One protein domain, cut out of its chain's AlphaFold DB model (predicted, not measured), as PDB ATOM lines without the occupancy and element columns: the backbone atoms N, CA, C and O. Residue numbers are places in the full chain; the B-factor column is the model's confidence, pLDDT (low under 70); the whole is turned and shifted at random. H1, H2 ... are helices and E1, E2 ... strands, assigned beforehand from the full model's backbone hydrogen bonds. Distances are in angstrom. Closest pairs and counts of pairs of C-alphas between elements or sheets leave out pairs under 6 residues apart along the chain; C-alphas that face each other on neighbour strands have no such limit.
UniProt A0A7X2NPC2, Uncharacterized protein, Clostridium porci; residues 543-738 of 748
ATOM      1  N   HIS A 543     -18.860  52.294 -37.839       90.06
ATOM      2  CA  HIS A 543     -19.563  52.094 -36.574       90.06
ATOM      3  C   HIS A 543     -19.589  50.600 -36.241       90.06
ATOM      4  O   HIS A 543     -19.985  49.781 -37.069       90.06
ATOM      5  N   ILE A 544     -19.153  50.236 -35.036       91.62
ATOM      6  CA  ILE A 544     -19.161  48.857 -34.541       91.62
ATOM      7  C   ILE A 544     -20.271  48.744 -33.500       91.62
ATOM      8  O   ILE A 544     -20.159  49.310 -32.418       91.62
ATOM      9  N   HIS A 545     -21.313  47.992 -33.826       95.69
ATOM     10  CA  HIS A 545     -22.408  47.656 -32.926       95.69
ATOM     11  C   HIS A 545     -22.133  46.276 -32.327       95.69
ATOM     12  O   HIS A 545     -22.160  45.263 -33.035       95.69
ATOM     13  N   GLN A 546     -21.836  46.229 -31.031       94.50
ATOM     14  CA  GLN A 546     -21.769  44.992 -30.259       94.50
ATOM     15  C   GLN A 546     -23.140  44.752 -29.632       94.50
ATOM     16  O   GLN A 546     -23.579  45.509 -28.770       94.50
ATOM     17  N   VAL A 547     -23.831  43.715 -30.094       94.62
ATOM     18  CA  VAL A 547     -25.218  43.428 -29.727       94.62
ATOM     19  C   VAL A 547     -25.284  42.174 -28.866       94.62
ATOM     20  O   VAL A 547     -24.730  41.138 -29.231       94.62
ATOM     21  N   ALA A 548     -26.012  42.245 -27.753       93.25
ATOM     22  CA  ALA A 548     -26.379  41.112 -26.912       93.25
ATOM     23  C   ALA A 548     -27.908  40.997 -26.824       93.25
ATOM     24  O   ALA A 548     -28.608  41.918 -26.401       93.25
ATOM     25  N   VAL A 549     -28.448  39.843 -27.212       92.44
ATOM     26  CA  VAL A 549     -29.888  39.568 -27.201       92.44
ATOM     27  C   VAL A 549     -30.252  38.761 -25.961       92.44
ATOM     28  O   VAL A 549     -29.754  37.654 -25.754       92.44
ATOM     29  N   LYS A 550     -31.172  39.296 -25.157       92.88
ATOM     30  CA  LYS A 550     -31.749  38.655 -23.963       92.88
ATOM     31  C   LYS A 550     -33.240  38.376 -24.191       92.88
ATOM     32  O   LYS A 550     -33.866  39.059 -25.004       92.88
ATOM     33  N   PRO A 551     -33.872  37.411 -23.503       90.38
ATOM     34  CA  PRO A 551     -35.327  37.302 -23.521       90.38
ATOM     35  C   PRO A 551     -35.951  38.562 -22.899       90.38
ATOM     36  O   PRO A 551     -35.341  39.234 -22.061       90.38
ATOM     37  N   ARG A 552     -37.198  38.886 -23.269       87.56
ATOM     38  CA  ARG A 552     -37.953  39.956 -22.585       87.56
ATOM     39  C   ARG A 552     -38.146  39.680 -21.089       87.56
ATOM     40  O   ARG A 552     -38.287  40.620 -20.317       87.56
ATOM     41  N   PHE A 553     -38.130  38.408 -20.690       86.69
ATOM     42  CA  PHE A 553     -38.271  37.959 -19.308       86.69
ATOM     43  C   PHE A 553     -37.034  37.143 -18.904       86.69
ATOM     44  O   PHE A 553     -36.828  36.046 -19.421       86.69
ATOM     45  N   GLY A 554     -36.222  37.684 -17.990       86.31
ATOM     46  CA  GLY A 554     -34.932  37.120 -17.569       86.31
ATOM     47  C   GLY A 554     -33.719  37.753 -18.266       86.31
ATOM     48  O   GLY A 554     -33.851  38.406 -19.300       86.31
ATOM     49  N   ASP A 555     -32.532  37.578 -17.679       87.44
ATOM     50  CA  ASP A 555     -31.308  38.319 -18.047       87.44
ATOM     51  C   ASP A 555     -30.231  37.480 -18.756       87.44
ATOM     52  O   ASP A 555     -29.170  37.998 -19.103       87.44
ATOM     53  N   ALA A 556     -30.496  36.193 -18.994       89.56
ATOM     54  CA  ALA A 556     -29.590  35.316 -19.731       89.56
ATOM     55  C   ALA A 556     -29.418  35.794 -21.183       89.56
ATOM     56  O   ALA A 556     -30.400  36.067 -21.872       89.56
ATOM     57  N   ILE A 557     -28.176  35.868 -21.662       89.69
ATOM     58  CA  ILE A 557     -27.876  36.183 -23.064       89.69
ATOM     59  C   ILE A 557     -28.139  34.925 -23.913       89.69
ATOM     60  O   ILE A 557     -27.763  33.823 -23.522       89.69
ATOM     61  N   VAL A 558     -28.830  35.094 -25.044       88.81
ATOM     62  CA  VAL A 558     -29.354  34.027 -25.931       88.81
ATOM     63  C   VAL A 558     -28.778  34.122 -27.358       88.81
ATOM     64  O   VAL A 558     -29.047  33.272 -28.210       88.81
ATOM     65  N   SER A 559     -28.059  35.204 -27.648       89.31
ATOM     66  CA  SER A 559     -27.219  35.412 -28.831       89.31
ATOM     67  C   SER A 559     -26.414  36.693 -28.615       89.31
ATOM     68  O   SER A 559     -26.895  37.624 -27.960       89.31
ATOM     69  N   ARG A 560     -25.221  36.767 -29.196       93.12
ATOM     70  CA  ARG A 560     -24.480  38.004 -29.437       93.12
ATOM     71  C   ARG A 560     -24.183  38.106 -30.928       93.12
ATOM     72  O   ARG A 560     -24.068  37.093 -31.607       93.12
ATOM     73  N   ALA A 561     -24.053  39.321 -31.431       93.31
ATOM     74  CA  ALA A 561     -23.625  39.565 -32.801       93.31
ATOM     75  C   ALA A 561     -22.828  40.867 -32.864       93.31
ATOM     76  O   ALA A 561     -23.113  41.822 -32.134       93.31
ATOM     77  N   ARG A 562     -21.828  40.911 -33.740       93.81
ATOM     78  CA  ARG A 562     -21.049  42.116 -34.022       93.81
ATOM     79  C   ARG A 562     -21.375  42.587 -35.429       93.81
ATOM     80  O   ARG A 562     -21.082  41.878 -36.385       93.81
ATOM     81  N   PHE A 563     -21.929  43.788 -35.551       93.00
ATOM     82  CA  PHE A 563     -22.170  44.437 -36.838       93.00
ATOM     83  C   PHE A 563     -21.147  45.563 -37.006       93.00
ATOM     84  O   PHE A 563     -21.056  46.449 -36.159       93.00
ATOM     85  N   ILE A 564     -20.363  45.532 -38.079       89.75
ATOM     86  CA  ILE A 564     -19.478  46.629 -38.483       89.75
ATOM     87  C   ILE A 564     -20.115  47.283 -39.704       89.75
ATOM     88  O   ILE A 564     -20.353  46.615 -40.709       89.75
ATOM     89  N   ILE A 565     -20.432  48.569 -39.591       89.44
ATOM     90  CA  ILE A 565     -21.196  49.331 -40.577       89.44
ATOM     91  C   ILE A 565     -20.307  50.443 -41.134       89.44
ATOM     92  O   ILE A 565     -19.781  51.257 -40.374       89.44
ATOM     93  N   TRP A 566     -20.181  50.495 -42.458       86.19
ATOM     94  CA  TRP A 566     -19.514  51.570 -43.196       86.19
ATOM     95  C   TRP A 566     -20.526  52.223 -44.151       86.19
ATOM     96  O   TRP A 566     -21.238  51.490 -44.845       86.19
ATOM     97  N   PRO A 567     -20.605  53.561 -44.258       81.69
ATOM     98  CA  PRO A 567     -21.328  54.188 -45.361       81.69
ATOM     99  C   PRO A 567     -20.616  53.871 -46.685       81.69
ATOM    100  O   PRO A 567     -19.394  53.984 -46.770       81.69
ATOM    101  N   THR A 568     -21.350  53.493 -47.737       75.62
ATOM    102  CA  THR A 568     -20.738  53.296 -49.070       75.62
ATOM    103  C   THR A 568     -20.472  54.614 -49.788       75.62
ATOM    104  O   THR A 568     -19.622  54.679 -50.674       75.62
ATOM    105  N   ARG A 569     -21.211  55.667 -49.418       74.50
ATOM    106  CA  ARG A 569     -21.128  57.012 -49.988       74.50
ATOM    107  C   ARG A 569     -21.253  58.043 -48.875       74.50
ATOM    108  O   ARG A 569     -22.232  58.026 -48.128       74.50
ATOM    109  N   ILE A 570     -20.287  58.955 -48.801       72.38
ATOM    110  CA  ILE A 570     -20.391  60.160 -47.973       72.38
ATOM    111  C   ILE A 570     -21.040  61.257 -48.812       72.38
ATOM    112  O   ILE A 570     -20.506  61.647 -49.851       72.38
ATOM    113  N   ILE A 571     -22.189  61.743 -48.345       65.81
ATOM    114  CA  ILE A 571     -22.827  62.944 -48.884       65.81
ATOM    115  C   ILE A 571     -22.425  64.144 -48.030       65.81
ATOM    116  O   ILE A 571     -22.497  64.113 -46.804       65.81
ATOM    117  N   THR A 572     -21.979  65.204 -48.685       60.69
ATOM    118  CA  THR A 572     -21.640  66.482 -48.062       60.69
ATOM    119  C   THR A 572     -22.841  67.417 -48.078       60.69
ATOM    120  O   THR A 572     -23.609  67.449 -49.037       60.69
ATOM    121  N   MET A 573     -22.973  68.222 -47.021       60.19
ATOM    122  CA  MET A 573     -23.861  69.390 -46.962       60.19
ATOM    123  C   MET A 573     -25.344  69.115 -47.286       60.19
ATOM    124  O   MET A 573     -26.018  69.964 -47.867       60.19
ATOM    125  N   HIS A 574     -25.887  67.966 -46.871       56.09
ATOM    126  CA  HIS A 574     -27.338  67.756 -46.896       56.09
ATOM    127  C   HIS A 574     -27.983  68.298 -45.612       56.09
ATOM    128  O   HIS A 574     -27.650  67.853 -44.512       56.09
ATOM    129  N   THR A 575     -28.924  69.235 -45.750       64.62
ATOM    130  CA  THR A 575     -29.781  69.732 -44.658       64.62
ATOM    131  C   THR A 575     -30.992  68.819 -44.477       64.62
ATOM    132  O   THR A 575     -31.711  68.558 -45.441       64.62
ATOM    133  N   GLY A 576     -31.245  68.353 -43.256       78.25
ATOM    134  CA  GLY A 576     -32.280  67.357 -42.963       78.25
ATOM    135  C   GLY A 576     -31.812  65.907 -43.133       78.25
ATOM    136  O   GLY A 576     -30.621  65.628 -43.300       78.25
ATOM    137  N   THR A 577     -32.771  64.983 -43.061       85.12
ATOM    138  CA  THR A 577     -32.537  63.553 -42.799       85.12
ATOM    139  C   THR A 577     -32.790  62.689 -44.034       85.12
ATOM    140  O   THR A 577     -33.860  62.755 -44.634       85.12
ATOM    141  N   THR A 578     -31.829  61.840 -44.407       85.75
ATOM    142  CA  THR A 578     -31.925  60.923 -45.561       85.75
ATOM    143  C   THR A 578     -31.386  59.533 -45.222       85.75
ATOM    144  O   THR A 578     -30.544  59.390 -44.340       85.75
ATOM    145  N   PHE A 579     -31.856  58.485 -45.906       85.81
ATOM    146  CA  PHE A 579     -31.278  57.142 -45.754       85.81
ATOM    147  C   PHE A 579     -29.904  57.057 -46.426       85.81
ATOM    148  O   PHE A 579     -29.720  57.541 -47.542       85.81
ATOM    149  N   ALA A 580     -28.960  56.400 -45.758       84.44
ATOM    150  CA  ALA A 580     -27.622  56.145 -46.273       84.44
ATOM    151  C   ALA A 580     -27.534  54.766 -46.948       84.44
ATOM    152  O   ALA A 580     -28.047  53.776 -46.421       84.44
ATOM    153  N   ASP A 581     -26.807  54.680 -48.064       83.69
ATOM    154  CA  ASP A 581     -26.306  53.390 -48.538       83.69
ATOM    155  C   ASP A 581     -25.134  52.936 -47.638       83.69
ATOM    156  O   ASP A 581     -24.232  53.717 -47.316       83.69
ATOM    157  N   ILE A 582     -25.171  51.679 -47.187       85.38
ATOM    158  CA  ILE A 582     -24.284  51.096 -46.176       85.38
ATOM    159  C   ILE A 582     -23.810  49.698 -46.575       85.38
ATOM    160  O   ILE A 582     -24.579  48.872 -47.073       85.38
ATOM    161  N   LEU A 583     -22.544  49.419 -46.276       85.50
ATOM    162  CA  LEU A 583     -21.959  48.085 -46.221       85.50
ATOM    163  C   LEU A 583     -21.986  47.614 -44.762       85.50
ATOM    164  O   LEU A 583     -21.629  48.370 -43.859       85.50
ATOM    165  N   VAL A 584     -22.388  46.367 -44.527       87.31
ATOM    166  CA  VAL A 584     -22.469  45.761 -43.193       87.31
ATOM    167  C   VAL A 584     -21.729  44.431 -43.202       87.31
ATOM    168  O   VAL A 584     -22.124  43.511 -43.918       87.31
ATOM    169  N   HIS A 585     -20.683  44.315 -42.389       86.38
ATOM    170  CA  HIS A 585     -20.074  43.038 -42.024       86.38
ATOM    171  C   HIS A 585     -20.664  42.560 -40.696       86.38
ATOM    172  O   HIS A 585     -20.857  43.357 -39.778       86.38
ATOM    173  N   VAL A 586     -20.958  41.268 -40.596       89.38
ATOM    174  CA  VAL A 586     -21.622  40.647 -39.452       89.38
ATOM    175  C   VAL A 586     -20.825  39.432 -39.006       89.38
ATOM    176  O   VAL A 586     -20.575  38.551 -39.823       89.38
ATOM    177  N   THR A 587     -20.502  39.358 -37.717       88.75
ATOM    178  CA  THR A 587     -19.908  38.175 -37.078       88.75
ATOM    179  C   THR A 587     -20.865  37.635 -36.007       88.75
ATOM    180  O   THR A 587     -21.283  38.384 -35.118       88.75
ATOM    181  N   ASP A 588     -21.222  36.353 -36.103       87.88
ATOM    182  CA  ASP A 588     -22.070  35.621 -35.139       87.88
ATOM    183  C   ASP A 588     -21.254  35.083 -33.937       87.88
ATOM    184  O   ASP A 588     -20.022  35.099 -33.973       87.88
ATOM    185  N   GLU A 589     -21.902  34.543 -32.895       86.75
ATOM    186  CA  GLU A 589     -21.204  33.933 -31.735       86.75
ATOM    187  C   GLU A 589     -20.287  32.767 -32.130       86.75
ATOM    188  O   GLU A 589     -19.250  32.542 -31.510       86.75
ATOM    189  N   GLU A 590     -20.664  32.040 -33.181       82.81
ATOM    190  CA  GLU A 590     -19.910  30.917 -33.747       82.81
ATOM    191  C   GLU A 590     -18.693  31.363 -34.586       82.81
ATOM    192  O   GLU A 590     -17.954  30.521 -35.089       82.81
ATOM    193  N   GLY A 591     -18.485  32.673 -34.777       77.75
ATOM    194  CA  GLY A 591     -17.450  33.218 -35.661       77.75
ATOM    195  C   GLY A 591     -17.821  33.212 -37.149       77.75
ATOM    196  O   GLY A 591     -16.983  33.543 -37.983       77.75
ATOM    197  N   ASN A 592     -19.063  32.861 -37.501       80.44
ATOM    198  CA  ASN A 592     -19.553  32.920 -38.880       80.44
ATOM    199  C   ASN A 592     -19.605  34.377 -39.374       80.44
ATOM    200  O   ASN A 592     -20.324  35.194 -38.793       80.44
ATOM    201  N   GLU A 593     -18.891  34.681 -40.460       80.75
ATOM    202  CA  GLU A 593     -18.830  36.014 -41.076       80.75
ATOM    203  C   GLU A 593     -19.759  36.142 -42.299       80.75
ATOM    204  O   GLU A 593     -19.847  35.242 -43.139       80.75
ATOM    205  N   GLN A 594     -20.473  37.266 -42.410       79.38
ATOM    206  CA  GLN A 594     -21.394  37.571 -43.515       79.38
ATOM    207  C   GLN A 594     -21.309  39.052 -43.907       79.38
ATOM    208  O   GLN A 594     -21.186  39.917 -43.042       79.38
ATOM    209  N   ILE A 595     -21.408  39.367 -45.204       79.19
ATOM    210  CA  ILE A 595     -21.349  40.748 -45.718       79.19
ATOM    211  C   ILE A 595     -22.607  41.072 -46.531       79.19
ATOM    212  O   ILE A 595     -22.964  40.362 -47.471       79.19
ATOM    213  N   PHE A 596     -23.250  42.186 -46.184       81.38
ATOM    214  CA  PHE A 596     -24.460  42.718 -46.810       81.38
ATOM    215  C   PHE A 596     -24.246  44.168 -47.252       81.38
ATOM    216  O   PHE A 596     -23.429  44.878 -46.676       81.38
ATOM    217  N   CYS A 597     -24.997  44.636 -48.252       78.88
ATOM    218  CA  CYS A 597     -24.932  46.031 -48.691       78.88
ATOM    219  C   CYS A 597     -26.280  46.521 -49.222       78.88
ATOM    220  O   CYS A 597     -26.860  45.857 -50.095       78.88
ATOM    221  N   THR A 598     -26.740  47.683 -48.758       74.50
ATOM    222  CA  THR A 598     -27.834  48.418 -49.410       74.50
ATOM    223  C   THR A 598     -27.351  49.059 -50.712       74.50
ATOM    224  O   THR A 598     -26.168  49.339 -50.877       74.50
ATOM    225  N   GLU A 599     -28.262  49.214 -51.671       65.75
ATOM    226  CA  GLU A 599     -28.036  49.957 -52.918       65.75
ATOM    227  C   GLU A 599     -29.350  50.635 -53.332       65.75
ATOM    228  O   GLU A 599     -30.261  49.962 -53.832       65.75
ATOM    229  N   GLY A 600     -29.457  51.952 -53.139       63.50
ATOM    230  CA  GLY A 600     -30.386  52.898 -53.778       63.50
ATOM    231  C   GLY A 600     -31.890  52.750 -53.497       63.50
ATOM    232  O   GLY A 600     -32.572  53.739 -53.249       63.50
ATOM    233  N   LYS A 601     -32.446  51.535 -53.564       63.47
ATOM    234  CA  LYS A 601     -33.870  51.221 -53.319       63.47
ATOM    235  C   LYS A 601     -34.109  50.460 -52.015       63.47
ATOM    236  O   LYS A 601     -35.254  50.346 -51.585       63.47
ATOM    237  N   VAL A 602     -33.061  49.906 -51.409       74.94
ATOM    238  CA  VAL A 602     -33.149  49.127 -50.168       74.94
ATOM    239  C   VAL A 602     -32.698  50.015 -49.017       74.94
ATOM    240  O   VAL A 602     -31.510  50.127 -48.766       74.94
ATOM    241  N   GLN A 603     -33.636  50.654 -48.320       83.81
ATOM    242  CA  GLN A 603     -33.324  51.548 -47.191       83.81
ATOM    243  C   GLN A 603     -32.912  50.797 -45.911       83.81
ATOM    244  O   GLN A 603     -32.315  51.386 -45.016       83.81
ATOM    245  N   GLN A 604     -33.258  49.510 -45.803       88.75
ATOM    246  CA  GLN A 604     -33.056  48.696 -44.604       88.75
ATOM    247  C   GLN A 604     -32.687  47.252 -44.975       88.75
ATOM    248  O   GLN A 604     -33.320  46.645 -45.844       88.75
ATOM    249  N   LEU A 605     -31.694  46.679 -44.295       88.56
ATOM    250  CA  LEU A 605     -31.269  45.287 -44.441       88.56
ATOM    251  C   LEU A 605     -31.955  44.417 -43.386       88.56
ATOM    252  O   LEU A 605     -31.606  44.481 -42.208       88.56
ATOM    253  N   LYS A 606     -32.887  43.560 -43.815       89.75
ATOM    254  CA  LYS A 606     -33.435  42.493 -42.967       89.75
ATOM    255  C   LYS A 606     -32.594  41.226 -43.113       89.75
ATOM    256  O   LYS A 606     -32.461  40.698 -44.215       89.75
ATOM    257  N   MET A 607     -32.027  40.746 -42.009       88.81
ATOM    258  CA  MET A 607     -31.076  39.626 -41.965       88.81
ATOM    259  C   MET A 607     -31.347  38.696 -40.774       88.81
ATOM    260  O   MET A 607     -32.152  39.014 -39.898       88.81
ATOM    261  N   THR A 608     -30.719  37.515 -40.750       89.75
ATOM    262  CA  THR A 608     -30.898  36.521 -39.673       89.75
ATOM    263  C   THR A 608     -29.546  36.005 -39.186       89.75
ATOM    264  O   THR A 608     -28.776  35.489 -39.988       89.75
ATOM    265  N   VAL A 609     -29.280  36.147 -37.887       87.62
ATOM    266  CA  VAL A 609     -27.986  35.883 -37.219       87.62
ATOM    267  C   VAL A 609     -28.294  35.238 -35.863       87.62
ATOM    268  O   VAL A 609     -29.250  35.658 -35.208       87.62
ATOM    269  N   GLY A 610     -27.604  34.172 -35.457       82.69
ATOM    270  CA  GLY A 610     -27.897  33.435 -34.219       82.69
ATOM    271  C   GLY A 610     -29.350  32.935 -34.119       82.69
ATOM    272  O   GLY A 610     -29.926  32.869 -33.028       82.69
ATOM    273  N   GLY A 611     -30.015  32.700 -35.257       85.12
ATOM    274  CA  GLY A 611     -31.452  32.400 -35.331       85.12
ATOM    275  C   GLY A 611     -32.387  33.543 -34.893       85.12
ATOM    276  O   GLY A 611     -33.559  33.292 -34.610       85.12
ATOM    277  N   LYS A 612     -31.896  34.785 -34.800       90.62
ATOM    278  CA  LYS A 612     -32.672  36.005 -34.516       90.62
ATOM    279  C   LYS A 612     -32.751  36.868 -35.776       90.62
ATOM    280  O   LYS A 612     -31.806  36.903 -36.562       90.62
ATOM    281  N   HIS A 613     -33.870  37.554 -35.976       91.62
ATOM    282  CA  HIS A 613     -34.075  38.447 -37.112       91.62
ATOM    283  C   HIS A 613     -33.732  39.888 -36.719       91.62
ATOM    284  O   HIS A 613     -34.249  40.397 -35.721       91.62
ATOM    285  N   TYR A 614     -32.896  40.538 -37.525       93.06
ATOM    286  CA  TYR A 614     -32.444  41.914 -37.324       93.06
ATOM    287  C   TYR A 614     -32.817  42.786 -38.520       93.06
ATOM    288  O   TYR A 614     -32.853  42.310 -39.657       93.06
ATOM    289  N   CYS A 615     -33.043  44.069 -38.256       93.19
ATOM    290  CA  CYS A 615     -33.164  45.121 -39.252       93.19
ATOM    291  C   CYS A 615     -32.041  46.146 -39.019       93.19
ATOM    292  O   CYS A 615     -31.920  46.693 -37.921       93.19
ATOM    293  N   VAL A 616     -31.204  46.372 -40.035       93.81
ATOM    294  CA  VAL A 616     -30.023  47.252 -39.973       93.81
ATOM    295  C   VAL A 616     -30.140  48.344 -41.029       93.81
ATOM    296  O   VAL A 616     -30.424  48.046 -42.191       93.81
ATOM    297  N   TYR A 617     -29.922  49.601 -40.651       93.19
ATOM    298  CA  TYR A 617     -29.987  50.740 -41.570       93.19
ATOM    299  C   TYR A 617     -29.066  51.890 -41.146       93.19
ATOM    300  O   TYR A 617     -28.620  51.963 -40.000       93.19
ATOM    301  N   GLY A 618     -28.772  52.775 -42.100       90.44
ATOM    302  CA  GLY A 618     -27.984  53.988 -41.900       90.44
ATOM    303  C   GLY A 618     -28.760  55.225 -42.334       90.44
ATOM    304  O   GLY A 618     -29.618  55.158 -43.217       90.44
ATOM    305  N   ILE A 619     -28.452  56.354 -41.708       90.06
ATOM    306  CA  ILE A 619     -29.074  57.655 -41.928       90.06
ATOM    307  C   ILE A 619     -27.974  58.718 -42.006       90.06
ATOM    308  O   ILE A 619     -27.026  58.707 -41.224       90.06
ATOM    309  N   TRP A 620     -28.121  59.654 -42.937       86.81
ATOM    310  CA  TRP A 620     -27.418  60.933 -42.931       86.81
ATOM    311  C   TRP A 620     -28.363  61.998 -42.372       86.81
ATOM    312  O   TRP A 620     -29.350  62.360 -43.017       86.81
ATOM    313  N   ASN A 621     -28.070  62.483 -41.168       85.31
ATOM    314  CA  ASN A 621     -28.830  63.504 -40.450       85.31
ATOM    315  C   ASN A 621     -27.989  64.784 -40.395       85.31
ATOM    316  O   ASN A 621     -26.989  64.830 -39.683       85.31
ATOM    317  N   ASN A 622     -28.343  65.808 -41.180       80.69
ATOM    318  CA  ASN A 622     -27.582  67.065 -41.249       80.69
ATOM    319  C   ASN A 622     -26.070  66.852 -41.511       80.69
ATOM    320  O   ASN A 622     -25.212  67.494 -40.910       80.69
ATOM    321  N   SER A 623     -25.745  65.926 -42.422       73.56
ATOM    322  CA  SER A 623     -24.380  65.459 -42.751       73.56
ATOM    323  C   SER A 623     -23.623  64.695 -41.644       73.56
ATOM    324  O   SER A 623     -22.466  64.334 -41.847       73.56
ATOM    325  N   VAL A 624     -24.258  64.375 -40.511       82.31
ATOM    326  CA  VAL A 624     -23.758  63.390 -39.530       82.31
ATOM    327  C   VAL A 624     -24.231  61.992 -39.935       82.31
ATOM    328  O   VAL A 624     -25.382  61.825 -40.342       82.31
ATOM    329  N   PHE A 625     -23.363  60.981 -39.824       86.62
ATOM    330  CA  PHE A 625     -23.756  59.585 -40.030       86.62
ATOM    331  C   PHE A 625     -24.310  58.979 -38.734       86.62
ATOM    332  O   PHE A 625     -23.675  59.000 -37.671       86.62
ATOM    333  N   GLU A 626     -25.479  58.370 -38.847       89.69
ATOM    334  CA  GLU A 626     -26.109  57.546 -37.826       89.69
ATOM    335  C   GLU A 626     -26.358  56.148 -38.400       89.69
ATOM    336  O   GLU A 626     -26.655  55.976 -39.582       89.69
ATOM    337  N   SER A 627     -26.208  55.125 -37.568       93.06
ATOM    338  CA  SER A 627     -26.506  53.743 -37.938       93.06
ATOM    339  C   SER A 627     -27.206  53.053 -36.788       93.06
ATOM    340  O   SER A 627     -26.970  53.374 -35.623       93.06
ATOM    341  N   HIS A 628     -28.083  52.115 -37.123       93.56
ATOM    342  CA  HIS A 628     -28.978  51.487 -36.167       93.56
ATOM    343  C   HIS A 628     -29.067  49.993 -36.467       93.56
ATOM    344  O   HIS A 628     -29.328  49.596 -37.610       93.56
ATOM    345  N   VAL A 629     -28.891  49.170 -35.436       94.44
ATOM    346  CA  VAL A 629     -29.283  47.761 -35.442       94.44
ATOM    347  C   VAL A 629     -30.543  47.643 -34.593       94.44
ATOM    348  O   VAL A 629     -30.661  48.246 -33.533       94.44
ATOM    349  N   THR A 630     -31.528  46.890 -35.068       92.75
ATOM    350  CA  THR A 630     -32.788  46.660 -34.349       92.75
ATOM    351  C   THR A 630     -33.228  45.211 -34.517       92.75
ATOM    352  O   THR A 630     -32.848  44.543 -35.480       92.75
ATOM    353  N   LEU A 631     -34.037  44.698 -33.590       92.12
ATOM    354  CA  LEU A 631     -34.693  43.400 -33.758       92.12
ATOM    355  C   LEU A 631     -35.926  43.558 -34.657       92.12
ATOM    356  O   LEU A 631     -36.728  44.466 -34.454       92.12
ATOM    357  N   ASP A 632     -36.101  42.650 -35.615       89.56
ATOM    358  CA  ASP A 632     -37.276  42.625 -36.495       89.56
ATOM    359  C   ASP A 632     -38.483  41.963 -35.799       89.56
ATOM    360  O   ASP A 632     -38.288  41.129 -34.909       89.56
ATOM    361  N   ASP A 633     -39.716  42.297 -36.207       80.62
ATOM    362  CA  ASP A 633     -41.001  42.021 -35.515       80.62
ATOM    363  C   ASP A 633     -41.041  40.733 -34.668       80.62
ATOM    364  O   ASP A 633     -41.311  40.746 -33.462       80.62
ATOM    365  N   LYS A 634     -40.746  39.593 -35.305       79.50
ATOM    366  CA  LYS A 634     -40.752  38.263 -34.678       79.50
ATOM    367  C   LYS A 634     -39.806  38.193 -33.479       79.50
ATOM    368  O   LYS A 634     -40.200  37.715 -32.417       79.50
ATOM    369  N   SER A 635     -38.573  38.666 -33.635       86.38
ATOM    370  CA  SER A 635     -37.569  38.666 -32.572       86.38
ATOM    371  C   SER A 635     -37.818  39.787 -31.564       86.38
ATOM    372  O   SER A 635     -37.735  39.525 -30.365       86.38
ATOM    373  N   ALA A 636     -38.238  40.975 -32.007       86.75
ATOM    374  CA  ALA A 636     -38.609  42.083 -31.125       86.75
ATOM    375  C   ALA A 636     -39.755  41.725 -30.160       86.75
ATOM    376  O   ALA A 636     -39.811  42.248 -29.047       86.75
ATOM    377  N   SER A 637     -40.661  40.821 -30.552       85.50
ATOM    378  CA  SER A 637     -41.776  40.368 -29.707       85.50
ATOM    379  C   SER A 637     -41.360  39.477 -28.523       85.50
ATOM    380  O   SER A 637     -42.000  39.526 -27.474       85.50
ATOM    381  N   MET A 638     -40.285  38.691 -28.665       86.88
ATOM    382  CA  MET A 638     -39.837  37.692 -27.676       86.88
ATOM    383  C   MET A 638     -38.587  38.124 -26.900       86.88
ATOM    384  O   MET A 638     -38.397  37.740 -25.743       86.88
ATOM    385  N   PHE A 639     -37.736  38.930 -27.532       91.31
ATOM    386  CA  PHE A 639     -36.424  39.317 -27.032       91.31
ATOM    387  C   PHE A 639     -36.322  40.834 -26.828       91.31
ATOM    388  O   PHE A 639     -37.144  41.610 -27.319       91.31
ATOM    389  N   ARG A 640     -35.298  41.242 -26.081       90.88
ATOM    390  CA  ARG A 640     -34.808  42.617 -25.955       90.88
ATOM    391  C   ARG A 640     -33.336  42.650 -26.361       90.88
ATOM    392  O   ARG A 640     -32.641  41.636 -26.268       90.88
ATOM    393  N   MET A 641     -32.890  43.811 -26.814       92.50
ATOM    394  CA  MET A 641     -31.527  44.040 -27.272       92.50
ATOM    395  C   MET A 641     -30.807  44.941 -26.271       92.50
ATOM    396  O   MET A 641     -31.365  45.950 -25.847       92.50
ATOM    397  N   GLU A 642     -29.589  44.570 -25.904       92.00
ATOM    398  CA  GLU A 642     -28.593  45.465 -25.321       92.00
ATOM    399  C   GLU A 642     -27.519  45.695 -26.388       92.00
ATOM    400  O   GLU A 642     -27.149  44.765 -27.109       92.00
ATOM    401  N   GLU A 643     -27.071  46.937 -26.540       94.06
ATOM    402  CA  GLU A 643     -26.220  47.370 -27.647       94.06
ATOM    403  C   GLU A 643     -25.162  48.354 -27.145       94.06
ATOM    404  O   GLU A 643     -25.474  49.311 -26.437       94.06
ATOM    405  N   GLU A 644     -23.912  48.123 -27.537       94.50
ATOM    406  CA  GLU A 644     -22.790  49.035 -27.336       94.50
ATOM    407  C   GLU A 644     -22.266  49.475 -28.709       94.50
ATOM    408  O   GLU A 644     -21.857  48.642 -29.521       94.50
ATOM    409  N   VAL A 645     -22.289  50.785 -28.984       93.38
ATOM    410  CA  VAL A 645     -21.894  51.348 -30.286       93.38
ATOM    411  C   VAL A 645     -20.561  52.082 -30.170       93.38
ATOM    412  O   VAL A 645     -20.481  53.184 -29.630       93.38
ATOM    413  N   THR A 646     -19.501  51.500 -30.729       91.75
ATOM    414  CA  THR A 646     -18.198  52.159 -30.880       91.75
ATOM    415  C   THR A 646     -18.126  52.850 -32.241       91.75
ATOM    416  O   THR A 646     -18.046  52.193 -33.280       91.75
ATOM    417  N   LYS A 647     -18.133  54.187 -32.249       87.38
ATOM    418  CA  LYS A 647     -17.975  54.995 -33.467       87.38
ATOM    419  C   LYS A 647     -16.501  55.319 -33.727       87.38
ATOM    420  O   LYS A 647     -15.826  55.902 -32.877       87.38
ATOM    421  N   HIS A 648     -16.019  54.995 -34.921       82.31
ATOM    422  CA  HIS A 648     -14.759  55.486 -35.468       82.31
ATOM    423  C   HIS A 648     -15.081  56.365 -36.678       82.31
ATOM    424  O   HIS A 648     -15.425  55.873 -37.749       82.31
ATOM    425  N   GLU A 649     -14.992  57.676 -36.491       79.44
ATOM    426  CA  GLU A 649     -15.237  58.677 -37.530       79.44
ATOM    427  C   GLU A 649     -13.925  59.450 -37.778       79.44
ATOM    428  O   GLU A 649     -13.235  59.808 -36.811       79.44
ATOM    429  N   PRO A 650     -13.519  59.685 -39.039       71.81
ATOM    430  CA  PRO A 650     -12.246  60.322 -39.352       71.81
ATOM    431  C   PRO A 650     -12.334  61.831 -39.073       71.81
ATOM    432  O   PRO A 650     -13.054  62.568 -39.737       71.81
ATOM    433  N   LYS A 651     -11.584  62.306 -38.071       62.31
ATOM    434  CA  LYS A 651     -11.735  63.656 -37.481       62.31
ATOM    435  C   LYS A 651     -11.206  64.820 -38.339       62.31
ATOM    436  O   LYS A 651     -11.184  65.960 -37.875       62.31
ATOM    437  N   GLY A 652     -10.738  64.550 -39.557       62.12
ATOM    438  CA  GLY A 652     -10.268  65.571 -40.490       62.12
ATOM    439  C   GLY A 652     -11.421  66.348 -41.132       62.12
ATOM    440  O   GLY A 652     -12.476  65.792 -41.427       62.12
ATOM    441  N   ARG A 653     -11.212  67.639 -41.413       58.22
ATOM    442  CA  ARG A 653     -12.086  68.400 -42.321       58.22
ATOM    443  C   ARG A 653     -11.681  68.117 -43.767       58.22
ATOM    444  O   ARG A 653     -10.997  68.925 -44.388       58.22
ATOM    445  N   TYR A 654     -12.064  66.951 -44.275       67.06
ATOM    446  CA  TYR A 654     -11.863  66.604 -45.681       67.06
ATOM    447  C   TYR A 654     -12.753  67.498 -46.559       67.06
ATOM    448  O   TYR A 654     -13.952  67.615 -46.310       67.06
ATOM    449  N   GLY A 655     -12.154  68.161 -47.551       60.94
ATOM    450  CA  GLY A 655     -12.887  68.967 -48.530       60.94
ATOM    451  C   GLY A 655     -13.650  68.103 -49.534       60.94
ATOM    452  O   GLY A 655     -13.372  66.912 -49.675       60.94
ATOM    453  N   ASP A 656     -14.584  68.712 -50.265       67.44
ATOM    454  CA  ASP A 656     -15.376  67.996 -51.275       67.44
ATOM    455  C   ASP A 656     -14.486  67.406 -52.386       67.44
ATOM    456  O   ASP A 656     -14.642  66.245 -52.754       67.44
ATOM    457  N   GLU A 657     -13.444  68.155 -52.765       70.94
ATOM    458  CA  GLU A 657     -12.369  67.766 -53.692       70.94
ATOM    459  C   GLU A 657     -11.675  66.444 -53.301       70.94
ATOM    460  O   GLU A 657     -11.252  65.674 -54.163       70.94
ATOM    461  N   PHE A 658     -11.564  66.147 -51.999       72.94
ATOM    462  CA  PHE A 658     -11.006  64.876 -51.528       72.94
ATOM    463  C   PHE A 658     -12.002  63.721 -51.688       72.94
ATOM    464  O   PHE A 658     -11.584  62.586 -51.923       72.94
ATOM    465  N   LEU A 659     -13.303  63.985 -51.560       73.56
ATOM    466  CA  LEU A 659     -14.353  62.978 -51.722       73.56
ATOM    467  C   LEU A 659     -14.644  62.686 -53.199       73.56
ATOM    468  O   LEU A 659     -15.012  61.556 -53.517       73.56
ATOM    469  N   ASP A 660     -14.436  63.653 -54.098       72.56
ATOM    470  CA  ASP A 660     -14.655  63.503 -55.544       72.56
ATOM    471  C   ASP A 660     -13.914  62.305 -56.149       72.56
ATOM    472  O   ASP A 660     -14.484  61.594 -56.975       72.56
ATOM    473  N   GLN A 661     -12.699  61.987 -55.684       71.25
ATOM    474  CA  GLN A 661     -11.950  60.818 -56.170       71.25
ATOM    475  C   GLN A 661     -12.698  59.482 -55.972       71.25
ATOM    476  O   GLN A 661     -12.466  58.529 -56.714       71.25
ATOM    477  N   PHE A 662     -13.626  59.421 -55.008       73.62
ATOM    478  CA  PHE A 662     -14.468  58.256 -54.714       73.62
ATOM    479  C   PHE A 662     -15.850  58.306 -55.387       73.62
ATOM    480  O   PHE A 662     -16.634  57.370 -55.239       73.62
ATOM    481  N   ARG A 663     -16.169  59.377 -56.128       70.19
ATOM    482  CA  ARG A 663     -17.446  59.546 -56.848       70.19
ATOM    483  C   ARG A 663     -17.412  59.021 -58.290       70.19
ATOM    484  O   ARG A 663     -18.464  58.950 -58.923       70.19
ATOM    485  N   TYR A 664     -16.237  58.664 -58.813       63.00
ATOM    486  CA  TYR A 664     -16.052  58.227 -60.201       63.00
ATOM    487  C   TYR A 664     -15.968  56.698 -60.341       63.00
ATOM    488  O   TYR A 664     -14.993  56.076 -59.920       63.00
ATOM    489  N   ASP A 665     -16.955  56.102 -61.016       62.09
ATOM    490  CA  ASP A 665     -16.964  54.675 -61.368       62.09
ATOM    491  C   ASP A 665     -15.884  54.354 -62.425       62.09
ATOM    492  O   ASP A 665     -15.988  54.767 -63.587       62.09
ATOM    493  N   HIS A 666     -14.857  53.574 -62.070       59.16
ATOM    494  CA  HIS A 666     -13.818  53.152 -63.015       59.16
ATOM    495  C   HIS A 666     -14.181  51.822 -63.700       59.16
ATOM    496  O   HIS A 666     -14.640  50.862 -63.076       59.16
ATOM    497  N   LYS A 667     -13.936  51.716 -65.015       51.44
ATOM    498  CA  LYS A 667     -14.223  50.484 -65.775       51.44
ATOM    499  C   LYS A 667     -13.394  49.304 -65.256       51.44
ATOM    500  O   LYS A 667     -12.177  49.290 -65.394       51.44
ATOM    501  N   GLY A 668     -14.082  48.284 -64.738       54.88
ATOM    502  CA  GLY A 668     -13.477  47.061 -64.197       54.88
ATOM    503  C   GLY A 668     -13.317  47.046 -62.672       54.88
ATOM    504  O   GLY A 668     -12.938  46.010 -62.134       54.88
ATOM    505  N   GLN A 669     -13.640  48.148 -61.987       63.56
ATOM    506  CA  GLN A 669     -13.620  48.261 -60.527       63.56
ATOM    507  C   GLN A 669     -14.626  47.286 -59.866       63.56
ATOM    508  O   GLN A 669     -15.714  47.071 -60.410       63.56
ATOM    509  N   PRO A 670     -14.310  46.680 -58.701       61.25
ATOM    510  CA  PRO A 670     -15.314  46.018 -57.861       61.25
ATOM    511  C   PRO A 670     -16.373  47.027 -57.389       61.25
ATOM    512  O   PRO A 670     -16.056  48.184 -57.139       61.25
ATOM    513  N   PHE A 671     -17.621  46.577 -57.227       64.12
ATOM    514  CA  PHE A 671     -18.771  47.462 -56.980       64.12
ATOM    515  C   PHE A 671     -18.603  48.363 -55.750       64.12
ATOM    516  O   PHE A 671     -18.880  49.553 -55.839       64.12
ATOM    517  N   HIS A 672     -18.139  47.814 -54.625       70.25
ATOM    518  CA  HIS A 672     -17.761  48.599 -53.449       70.25
ATOM    519  C   HIS A 672     -16.614  47.917 -52.699       70.25
ATOM    520  O   HIS A 672     -16.610  46.693 -52.534       70.25
ATOM    521  N   PHE A 673     -15.683  48.713 -52.178       69.25
ATOM    522  CA  PHE A 673     -14.691  48.288 -51.195       69.25
ATOM    523  C   PHE A 673     -14.333  49.449 -50.261       69.25
ATOM    524  O   PHE A 673     -14.443  50.616 -50.626       69.25
ATOM    525  N   VAL A 674     -13.940  49.110 -49.037       70.69
ATOM    526  CA  VAL A 674     -13.659  50.043 -47.947       70.69
ATOM    527  C   VAL A 674     -12.165  50.339 -47.882       70.69
ATOM    528  O   VAL A 674     -11.338  49.424 -47.907       70.69
ATOM    529  N   VAL A 675     -11.841  51.622 -47.723       70.44
ATOM    530  CA  VAL A 675     -10.490  52.151 -47.498       70.44
ATOM    531  C   VAL A 675     -10.494  53.085 -46.271       70.44
ATOM    532  O   VAL A 675     -11.534  53.668 -45.954       70.44
ATOM    533  N   PRO A 676      -9.373  53.238 -45.541       68.25
ATOM    534  CA  PRO A 676      -9.241  54.209 -44.462       68.25
ATOM    535  C   PRO A 676      -9.014  55.616 -45.036       68.25
ATOM    536  O   PRO A 676      -8.352  55.780 -46.062       68.25
ATOM    537  N   PHE A 677      -9.538  56.638 -44.364       65.88
ATOM    538  CA  PHE A 677      -9.566  58.020 -44.846       65.88
ATOM    539  C   PHE A 677      -8.210  58.727 -44.698       65.88
ATOM    540  O   PHE A 677      -7.930  59.289 -43.640       65.88
ATOM    541  N   LEU A 678      -7.454  58.739 -45.808       60.56
ATOM    542  CA  LEU A 678      -6.187  59.446 -46.079       60.56
ATOM    543  C   LEU A 678      -5.028  59.076 -45.132       60.56
ATOM    544  O   LEU A 678      -5.153  59.218 -43.921       60.56
ATOM    545  N   SER A 679      -3.893  58.636 -45.705       53.66
ATOM    546  CA  SER A 679      -2.645  58.239 -45.014       53.66
ATOM    547  C   SER A 679      -2.878  57.224 -43.890       53.66
ATOM    548  O   SER A 679      -3.212  57.605 -42.778       53.66
ATOM    549  N   GLY A 680      -2.729  55.918 -44.141       52.53
ATOM    550  CA  GLY A 680      -3.044  54.908 -43.116       52.53
ATOM    551  C   GLY A 680      -2.521  53.496 -43.340       52.53
ATOM    552  O   GLY A 680      -3.258  52.549 -43.078       52.53
ATOM    553  N   ASN A 681      -1.298  53.353 -43.847       47.81
ATOM    554  CA  ASN A 681      -0.788  52.097 -44.374       47.81
ATOM    555  C   ASN A 681      -0.248  51.118 -43.320       47.81
ATOM    556  O   ASN A 681      -0.222  49.925 -43.587       47.81
ATOM    557  N   ARG A 682       0.197  51.580 -42.138       48.19
ATOM    558  CA  ARG A 682       0.780  50.717 -41.075       48.19
ATOM    559  C   ARG A 682       1.953  49.813 -41.525       48.19
ATOM    560  O   ARG A 682       2.250  48.830 -40.852       48.19
ATOM    561  N   GLY A 683       2.609  50.119 -42.649       47.50
ATOM    562  CA  GLY A 683       3.597  49.239 -43.295       47.50
ATOM    563  C   GLY A 683       3.023  48.113 -44.182       47.50
ATOM    564  O   GLY A 683       3.781  47.311 -44.719       47.50
ATOM    565  N   GLU A 684       1.705  48.025 -44.363       51.47
ATOM    566  CA  GLU A 684       1.029  46.973 -45.133       51.47
ATOM    567  C   GLU A 684       0.984  47.356 -46.628       51.47
ATOM    568  O   GLU A 684       0.293  48.291 -46.997       51.47
ATOM    569  N   ARG A 685       1.687  46.662 -47.538       56.41
ATOM    570  CA  ARG A 685       1.836  47.081 -48.964       56.41
ATOM    571  C   ARG A 685       0.519  47.297 -49.753       56.41
ATOM    572  O   ARG A 685       0.566  47.824 -50.860       56.41
ATOM    573  N   ASN A 686      -0.641  46.907 -49.216       64.50
ATOM    574  CA  ASN A 686      -1.956  47.220 -49.776       64.50
ATOM    575  C   ASN A 686      -2.961  47.611 -48.674       64.50
ATOM    576  O   ASN A 686      -2.835  47.224 -47.515       64.50
ATOM    577  N   ILE A 687      -3.993  48.353 -49.074       64.12
ATOM    578  CA  ILE A 687      -4.961  49.027 -48.204       64.12
ATOM    579  C   ILE A 687      -6.422  48.514 -48.259       64.12
ATOM    580  O   ILE A 687      -7.127  48.772 -47.286       64.12
ATOM    581  N   PRO A 688      -6.964  47.842 -49.303       59.16
ATOM    582  CA  PRO A 688      -8.405  47.560 -49.359       59.16
ATOM    583  C   PRO A 688      -8.847  46.554 -48.276       59.16
ATOM    584  O   PRO A 688      -8.317  45.449 -48.171       59.16
ATOM    585  N   ILE A 689      -9.828  46.941 -47.452       64.25
ATOM    586  CA  ILE A 689     -10.061  46.319 -46.132       64.25
ATOM    587  C   ILE A 689     -11.143  45.230 -46.166       64.25
ATOM    588  O   ILE A 689     -10.941  44.146 -45.616       64.25
ATOM    589  N   VAL A 690     -12.281  45.535 -46.798       65.38
ATOM    590  CA  VAL A 690     -13.453  44.670 -47.046       65.38
ATOM    591  C   VAL A 690     -14.128  45.174 -48.328       65.38
ATOM    592  O   VAL A 690     -14.046  46.363 -48.628       65.38
ATOM    593  N   GLY A 691     -14.838  44.328 -49.074       68.69
ATOM    594  CA  GLY A 691     -15.734  44.788 -50.140       68.69
ATOM    595  C   GLY A 691     -16.625  43.677 -50.687       68.69
ATOM    596  O   GLY A 691     -16.648  42.570 -50.144       68.69
ATOM    597  N   TYR A 692     -17.337  43.959 -51.778       70.56
ATOM    598  CA  TYR A 692     -18.085  42.943 -52.526       70.56
ATOM    599  C   TYR A 692     -18.061  43.181 -54.041       70.56
ATOM    600  O   TYR A 692     -17.888  44.299 -54.533       70.56
ATOM    601  N   VAL A 693     -18.310  42.106 -54.787       69.56
ATOM    602  CA  VAL A 693     -18.595  42.136 -56.225       69.56
ATOM    603  C   VAL A 693     -20.005  41.600 -56.480       69.56
ATOM    604  O   VAL A 693     -20.426  40.617 -55.869       69.56
ATOM    605  N   ALA A 694     -20.755  42.239 -57.378       66.25
ATOM    606  CA  ALA A 694     -22.002  41.689 -57.897       66.25
ATOM    607  C   ALA A 694     -21.715  40.883 -59.176       66.25
ATOM    608  O   ALA A 694     -21.152  41.406 -60.136       66.25
ATOM    609  N   MET A 695     -22.101  39.607 -59.195       64.94
ATOM    610  CA  MET A 695     -21.967  38.711 -60.348       64.94
ATOM    611  C   MET A 695     -23.280  37.966 -60.569       64.94
ATOM    612  O   MET A 695     -23.827  37.381 -59.637       64.94
ATOM    613  N   ASP A 696     -23.807  38.015 -61.795       62.16
ATOM    614  CA  ASP A 696     -25.079  37.386 -62.188       62.16
ATOM    615  C   ASP A 696     -26.249  37.685 -61.219       62.16
ATOM    616  O   ASP A 696     -27.083  36.832 -60.919       62.16
ATOM    617  N   GLY A 697     -26.291  38.918 -60.696       60.41
ATOM    618  CA  GLY A 697     -27.306  39.396 -59.746       60.41
ATOM    619  C   GLY A 697     -27.101  38.974 -58.284       60.41
ATOM    620  O   GLY A 697     -27.903  39.353 -57.432       60.41
ATOM    621  N   LYS A 698     -26.043  38.221 -57.964       57.47
ATOM    622  CA  LYS A 698     -25.675  37.827 -56.595       57.47
ATOM    623  C   LYS A 698     -24.488  38.652 -56.102       57.47
ATOM    624  O   LYS A 698     -23.535  38.869 -56.848       57.47
ATOM    625  N   LYS A 699     -24.535  39.093 -54.844       66.44
ATOM    626  CA  LYS A 699     -23.409  39.762 -54.175       66.44
ATOM    627  C   LYS A 699     -22.503  38.712 -53.533       66.44
ATOM    628  O   LYS A 699     -22.999  37.813 -52.859       66.44
ATOM    629  N   TYR A 700     -21.200  38.847 -53.741       63.12
ATOM    630  CA  TYR A 700     -20.163  38.002 -53.157       63.12
ATOM    631  C   TYR A 700     -19.182  38.879 -52.389       63.12
ATOM    632  O   TYR A 700     -18.661  39.841 -52.956       63.12
ATOM    633  N   ALA A 701     -18.931  38.540 -51.124       64.06
ATOM    634  CA  ALA A 701     -17.824  39.103 -50.360       64.06
ATOM    635  C   ALA A 701     -16.503  38.936 -51.129       64.06
ATOM    636  O   ALA A 701     -16.292  37.911 -51.781       64.06
ATOM    637  N   LEU A 702     -15.624  39.934 -51.052       71.12
ATOM    638  CA  LEU A 702     -14.244  39.786 -51.511       71.12
ATOM    639  C   LEU A 702     -13.440  39.075 -50.416       71.12
ATOM    640  O   LEU A 702     -13.474  39.489 -49.257       71.12
ATOM    641  N   GLU A 703     -12.713  38.021 -50.776       63.91
ATOM    642  CA  GLU A 703     -11.886  37.259 -49.838       63.91
ATOM    643  C   GLU A 703     -10.618  38.057 -49.509       63.91
ATOM    644  O   GLU A 703      -9.832  38.380 -50.406       63.91
ATOM    645  N   ARG A 704     -10.396  38.379 -48.229       67.69
ATOM    646  CA  ARG A 704      -9.156  39.035 -47.795       67.69
ATOM    647  C   ARG A 704      -8.007  38.031 -47.834       67.69
ATOM    648  O   ARG A 704      -8.011  37.035 -47.120       67.69
ATOM    649  N   CYS A 705      -7.033  38.316 -48.684       64.50
ATOM    650  CA  CYS A 705      -5.806  37.555 -48.853       64.50
ATOM    651  C   CYS A 705      -4.632  38.248 -48.144       64.50
ATOM    652  O   CYS A 705      -4.737  39.380 -47.661       64.50
ATOM    653  N   GLU A 706      -3.496  37.553 -48.099       62.25
ATOM    654  CA  GLU A 706      -2.253  38.059 -47.516       62.25
ATOM    655  C   GLU A 706      -1.820  39.403 -48.129       62.25
ATOM    656  O   GLU A 706      -2.162  39.754 -49.267       62.25
ATOM    657  N   GLY A 707      -1.093  40.191 -47.330       60.12
ATOM    658  CA  GLY A 707      -0.660  41.536 -47.708       60.12
ATOM    659  C   GLY A 707      -1.809  42.520 -47.956       60.12
ATOM    660  O   GLY A 707      -1.620  43.441 -48.743       60.12
ATOM    661  N   ASN A 708      -2.980  42.316 -47.333       63.66
ATOM    662  CA  ASN A 708      -4.190  43.145 -47.465       63.66
ATOM    663  C   ASN A 708      -4.693  43.308 -48.903       63.66
ATOM    664  O   ASN A 708      -5.098  44.385 -49.340       63.66
ATOM    665  N   THR A 709      -4.679  42.211 -49.650       71.44
ATOM    666  CA  THR A 709      -5.260  42.169 -50.991       71.44
ATOM    667  C   THR A 709      -6.675  41.597 -50.945       71.44
ATOM    668  O   THR A 709      -6.964  40.716 -50.137       71.44
ATOM    669  N   LEU A 710      -7.581  42.088 -51.796       73.75
ATOM    670  CA  LEU A 710      -8.943  41.551 -51.895       73.75
ATOM    671  C   LEU A 710      -9.075  40.705 -53.163       73.75
ATOM    672  O   LEU A 710      -8.911  41.209 -54.274       73.75
ATOM    673  N   ARG A 711      -9.371  39.413 -53.011       74.31
ATOM    674  CA  ARG A 711      -9.506  38.459 -54.117       74.31
ATOM    675  C   ARG A 711     -10.972  38.222 -54.462       74.31
ATOM    676  O   ARG A 711     -11.832  38.145 -53.586       74.31
ATOM    677  N   TYR A 712     -11.254  38.056 -55.750       74.50
ATOM    678  CA  TYR A 712     -12.540  37.548 -56.225       74.50
ATOM    679  C   TYR A 712     -12.390  36.721 -57.491       74.50
ATOM    680  O   TYR A 712     -11.501  36.949 -58.310       74.50
ATOM    681  N   ARG A 713     -13.292  35.760 -57.676       71.69
ATOM    682  CA  ARG A 713     -13.319  34.902 -58.857       71.69
ATOM    683  C   ARG A 713     -14.348  35.392 -59.859       71.69
ATOM    684  O   ARG A 713     -15.540  35.343 -59.586       71.69
ATOM    685  N   THR A 714     -13.902  35.828 -61.032       69.06
ATOM    686  CA  THR A 714     -14.800  36.300 -62.096       69.06
ATOM    687  C   THR A 714     -15.572  35.152 -62.758       69.06
ATOM    688  O   THR A 714     -15.200  33.979 -62.666       69.06
ATOM    689  N   ARG A 715     -16.637  35.486 -63.503       65.25
ATOM    690  CA  ARG A 715     -17.477  34.523 -64.243       65.25
ATOM    691  C   ARG A 715     -16.705  33.663 -65.261       65.25
ATOM    692  O   ARG A 715     -17.130  32.549 -65.554       65.25
ATOM    693  N   THR A 716     -15.552  34.118 -65.756       67.31
ATOM    694  CA  THR A 716     -14.642  33.328 -66.614       67.31
ATOM    695  C   THR A 716     -13.768  32.338 -65.828       67.31
ATOM    696  O   THR A 716     -12.891  31.703 -66.409       67.31
ATOM    697  N   LYS A 717     -13.993  32.189 -64.513       67.44
ATOM    698  CA  LYS A 717     -13.169  31.453 -63.533       67.44
ATOM    699  C   LYS A 717     -11.752  32.003 -63.328       67.44
ATOM    700  O   LYS A 717     -11.012  31.408 -62.540       67.44
ATOM    701  N   ALA A 718     -11.400  33.114 -63.980       72.06
ATOM    702  CA  ALA A 718     -10.179  33.858 -63.706       72.06
ATOM    703  C   ALA A 718     -10.304  34.554 -62.347       72.06
ATOM    704  O   ALA A 718     -11.257  35.301 -62.098       72.06
ATOM    705  N   ASP A 719      -9.348  34.286 -61.470       76.81
ATOM    706  CA  ASP A 719      -9.255  34.939 -60.174       76.81
ATOM    707  C   ASP A 719      -8.582  36.304 -60.360       76.81
ATOM    708  O   ASP A 719      -7.589  36.420 -61.077       76.81
ATOM    709  N   LYS A 720      -9.128  37.335 -59.721       78.12
ATOM    710  CA  LYS A 720      -8.631  38.711 -59.720       78.12
ATOM    711  C   LYS A 720      -8.176  39.098 -58.320       78.12
ATOM    712  O   LYS A 720      -8.810  38.703 -57.340       78.12
ATOM    713  N   ILE A 721      -7.107  39.882 -58.238       79.38
ATOM    714  CA  ILE A 721      -6.562  40.450 -57.003       79.38
ATOM    715  C   ILE A 721      -6.656  41.969 -57.101       79.38
ATOM    716  O   ILE A 721      -6.092  42.571 -58.012       79.38
ATOM    717  N   ILE A 722      -7.356  42.582 -56.153       76.94
ATOM    718  CA  ILE A 722      -7.407  44.030 -55.973       76.94
ATOM    719  C   ILE A 722      -6.295  44.422 -55.003       76.94
ATOM    720  O   ILE A 722      -6.204  43.898 -53.886       76.94
ATOM    721  N   ARG A 723      -5.465  45.358 -55.448       77.88
ATOM    722  CA  ARG A 723      -4.359  45.981 -54.716       77.88
ATOM    723  C   ARG A 723      -4.592  47.483 -54.704       77.88
ATOM    724  O   ARG A 723      -5.178  48.003 -55.646       77.88
ATOM    725  N   GLY A 724      -4.140  48.197 -53.683       75.38
ATOM    726  CA  GLY A 724      -4.276  49.655 -53.672       75.38
ATOM    727  C   GLY A 724      -3.618  50.312 -52.475       75.38
ATOM    728  O   GLY A 724      -3.432  49.662 -51.452       75.38
ATOM    729  N   HIS A 725      -3.242  51.574 -52.625       73.19
ATOM    730  CA  HIS A 725      -2.453  52.343 -51.669       73.19
ATOM    731  C   HIS A 725      -2.801  53.838 -51.756       73.19
ATOM    732  O   HIS A 725      -3.428  54.293 -52.715       73.19
ATOM    733  N   TRP A 726      -2.387  54.608 -50.751       70.94
ATOM    734  CA  TRP A 726      -2.416  56.067 -50.804       70.94
ATOM    735  C   TRP A 726      -1.123  56.574 -51.454       70.94
ATOM    736  O   TRP A 726      -0.036  56.231 -51.001       70.94
ATOM    737  N   GLU A 727      -1.231  57.409 -52.485       68.50
ATOM    738  CA  GLU A 727      -0.107  58.123 -53.097       68.50
ATOM    739  C   GLU A 727      -0.436  59.622 -53.139       68.50
ATOM    740  O   GLU A 727      -1.424  60.029 -53.745       68.50
ATOM    741  N   LYS A 728       0.373  60.468 -52.483       68.19
ATOM    742  CA  LYS A 728       0.255  61.948 -52.540       68.19
ATOM    743  C   LYS A 728      -1.145  62.505 -52.186       68.19
ATOM    744  O   LYS A 728      -1.501  63.599 -52.609       68.19
ATOM    745  N   GLY A 729      -1.930  61.771 -51.390       65.06
ATOM    746  CA  GLY A 729      -3.304  62.136 -51.004       65.06
ATOM    747  C   GLY A 729      -4.409  61.634 -51.945       65.06
ATOM    748  O   GLY A 729      -5.586  61.860 -51.659       65.06
ATOM    749  N   GLN A 730      -4.052  60.917 -53.015       71.50
ATOM    750  CA  GLN A 730      -4.966  60.188 -53.895       71.50
ATOM    751  C   GLN A 730      -4.920  58.679 -53.593       71.50
ATOM    752  O   GLN A 730      -3.871  58.142 -53.234       71.50
ATOM    753  N   PHE A 731      -6.048  57.982 -53.721       76.06
ATOM    754  CA  PHE A 731      -6.116  56.529 -53.580       76.06
ATOM    755  C   PHE A 731      -5.957  55.833 -54.941       76.06
ATOM    756  O   PHE A 731      -6.825  55.933 -55.810       76.06
ATOM    757  N   THR A 732      -4.864  55.091 -55.108       74.06
ATOM    758  CA  THR A 732      -4.499  54.383 -56.345       74.06
ATOM    759  C   THR A 732      -4.735  52.882 -56.173       74.06
ATOM    760  O   THR A 732      -4.314  52.308 -55.171       74.06
ATOM    761  N   PHE A 733      -5.366  52.209 -57.145       77.62
ATOM    762  CA  PHE A 733      -5.603  50.757 -57.097       77.62
ATOM    763  C   PHE A 733      -5.378  50.044 -58.439       77.62
ATOM    764  O   PHE A 733      -5.574  50.624 -59.507       77.62
ATOM    765  N   THR A 734      -4.991  48.765 -58.382       75.38
ATOM    766  CA  THR A 734      -4.850  47.853 -59.532       75.38
ATOM    767  C   THR A 734      -5.735  46.617 -59.356       75.38
ATOM    768  O   THR A 734      -6.154  46.283 -58.244       75.38
ATOM    769  N   ILE A 735      -6.070  45.958 -60.472       77.38
ATOM    770  CA  ILE A 735      -6.923  44.759 -60.507       77.38
ATOM    771  C   ILE A 735      -6.276  43.724 -61.427       77.38
ATOM    772  O   ILE A 735      -6.560  43.629 -62.626       77.38
ATOM    773  N   ASP A 736      -5.380  42.950 -60.834       77.19
ATOM    774  CA  ASP A 736      -4.487  42.032 -61.528       77.19
ATOM    775  C   ASP A 736      -5.108  40.630 -61.626       77.19
ATOM    776  O   ASP A 736      -5.927  40.236 -60.793       77.19
ATOM    777  N   ASP A 737      -4.758  39.850 -62.652       75.19
ATOM    778  CA  ASP A 737      -5.125  38.428 -62.700       75.19
ATOM    779  C   ASP A 737      -4.255  37.639 -61.719       75.19
ATOM    780  O   ASP A 737      -3.037  37.636 -61.847       75.19
ATOM    781  N   ALA A 738      -4.857  36.897 -60.789       65.69
ATOM    782  CA  ALA A 738      -4.122  36.045 -59.848       65.69
ATOM    783  C   ALA A 738      -3.342  34.919 -60.551       65.69
ATOM    784  O   ALA A 738      -2.415  34.356 -59.983       65.69
TER     785      ALA A 738
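This is residues 543 to 738 of the 748 residues of an uncharacterized protein of Clostridium porci (UniProt A0A7X2NPC2). Two lobes make up this domain: the larger is a sandwich of two strongly twisted sheets, E5 E4 E2 E1 E9 and the branched E3 E6 E7 E8, with short H1 at one end. The smaller holds the sheet E12 E13 E14 E15 and the hairpin E10 and E11, which reaches from E5 of the larger lobe to E13. Both unbranched larger sheets, in the orders given, are antiparallel throughout. The printed part has 196 residues, mostly strand, with two named helices and 15 named strands, in the order E1 to E8, H1, E9, H2, E10 to E15. It is compact, with a radius of gyration of the C-alphas of 18.1 A and spans of 55 by 43 by 34 A.

The N and O pairs named here are within hydrogen-bond range. E1, residues 543 to 551, and E2, 559 to 567, form a hairpin, with N 545 and O 563 at 2.8 A. E3, 577 to 580, runs on into E4, 582 to 588, at 60 degrees. E4 is beside E2, with N 585 and O 564 at 2.9 A, and forms a hairpin with E5, 593 to 597, with N 586 and O 594 at 2.8 A. E6, 605 to 609, E7, 612 to 621, and E8, 624 to 631, form a meander, each strand the antiparallel neighbour of the one before, with N 607 and O 614 at 2.9 A and N 619 and O 626 at 2.8 A. E3 and E6 lie on one side of E7, E8 on the other; N 578 and O 620 are 2.9 A apart. H1, 633 to 638, is on this branched sheet at a height over the sheet of 5.5 A, over none of its strands; its closest C-alphas to E7 are Ser 635 and His 613, 5.7 A. E9, 639 to 648, is the edge strand beside E1, with N 546 and O 644 at 2.8 A. The two sheets are face to face, their best planes 28 degrees apart. H2, 656 to 660, is not on either. E10, 691 to 695, and E11, 698 to 701, form a hairpin, with N 693 and O 700 at 2.9 A. Their sheet faces the five-stranded one, completing a stack of sheets, three sheets face to face in turn; the closest C-alphas of E5 and E11 are Ile 595 and Ala 701, 6.1 A. E12, 703 to 705, E13, 709 to 713, E14, 719 to 727, and E15, 730 to 737, form a second meander, with N 703 and O 711 at 2.9 A, N 712 and O 720 at 3.0 A and N 723 and O 734 at 3.0 A. The closest C-alphas of E10 and E13 are Val 693 and Tyr 712, 7.6 A. In H2 every O i to N i+4 pair is within range, in H1 1 of 2.

E1 begins at C-alpha 543 (-19.563, 52.094, -36.574) and is 25.3 A long. E7, 28.4 A, and E9, 28.3 A, are longer; E2 measures 25.7 A, E14 25.9 A. E15, 23.5 A, ends at C-alpha 737 (-5.125, 38.428, -62.700).

The C-alphas farthest apart, Phe 553 and Lys 728, are 56.3 A apart. The printed part has no cut. The link H2 to E10, residues 661 to 690, is long. Mean pLDDT of the printed part is 76.9; 62 residues are under 70, among them 676 to 691.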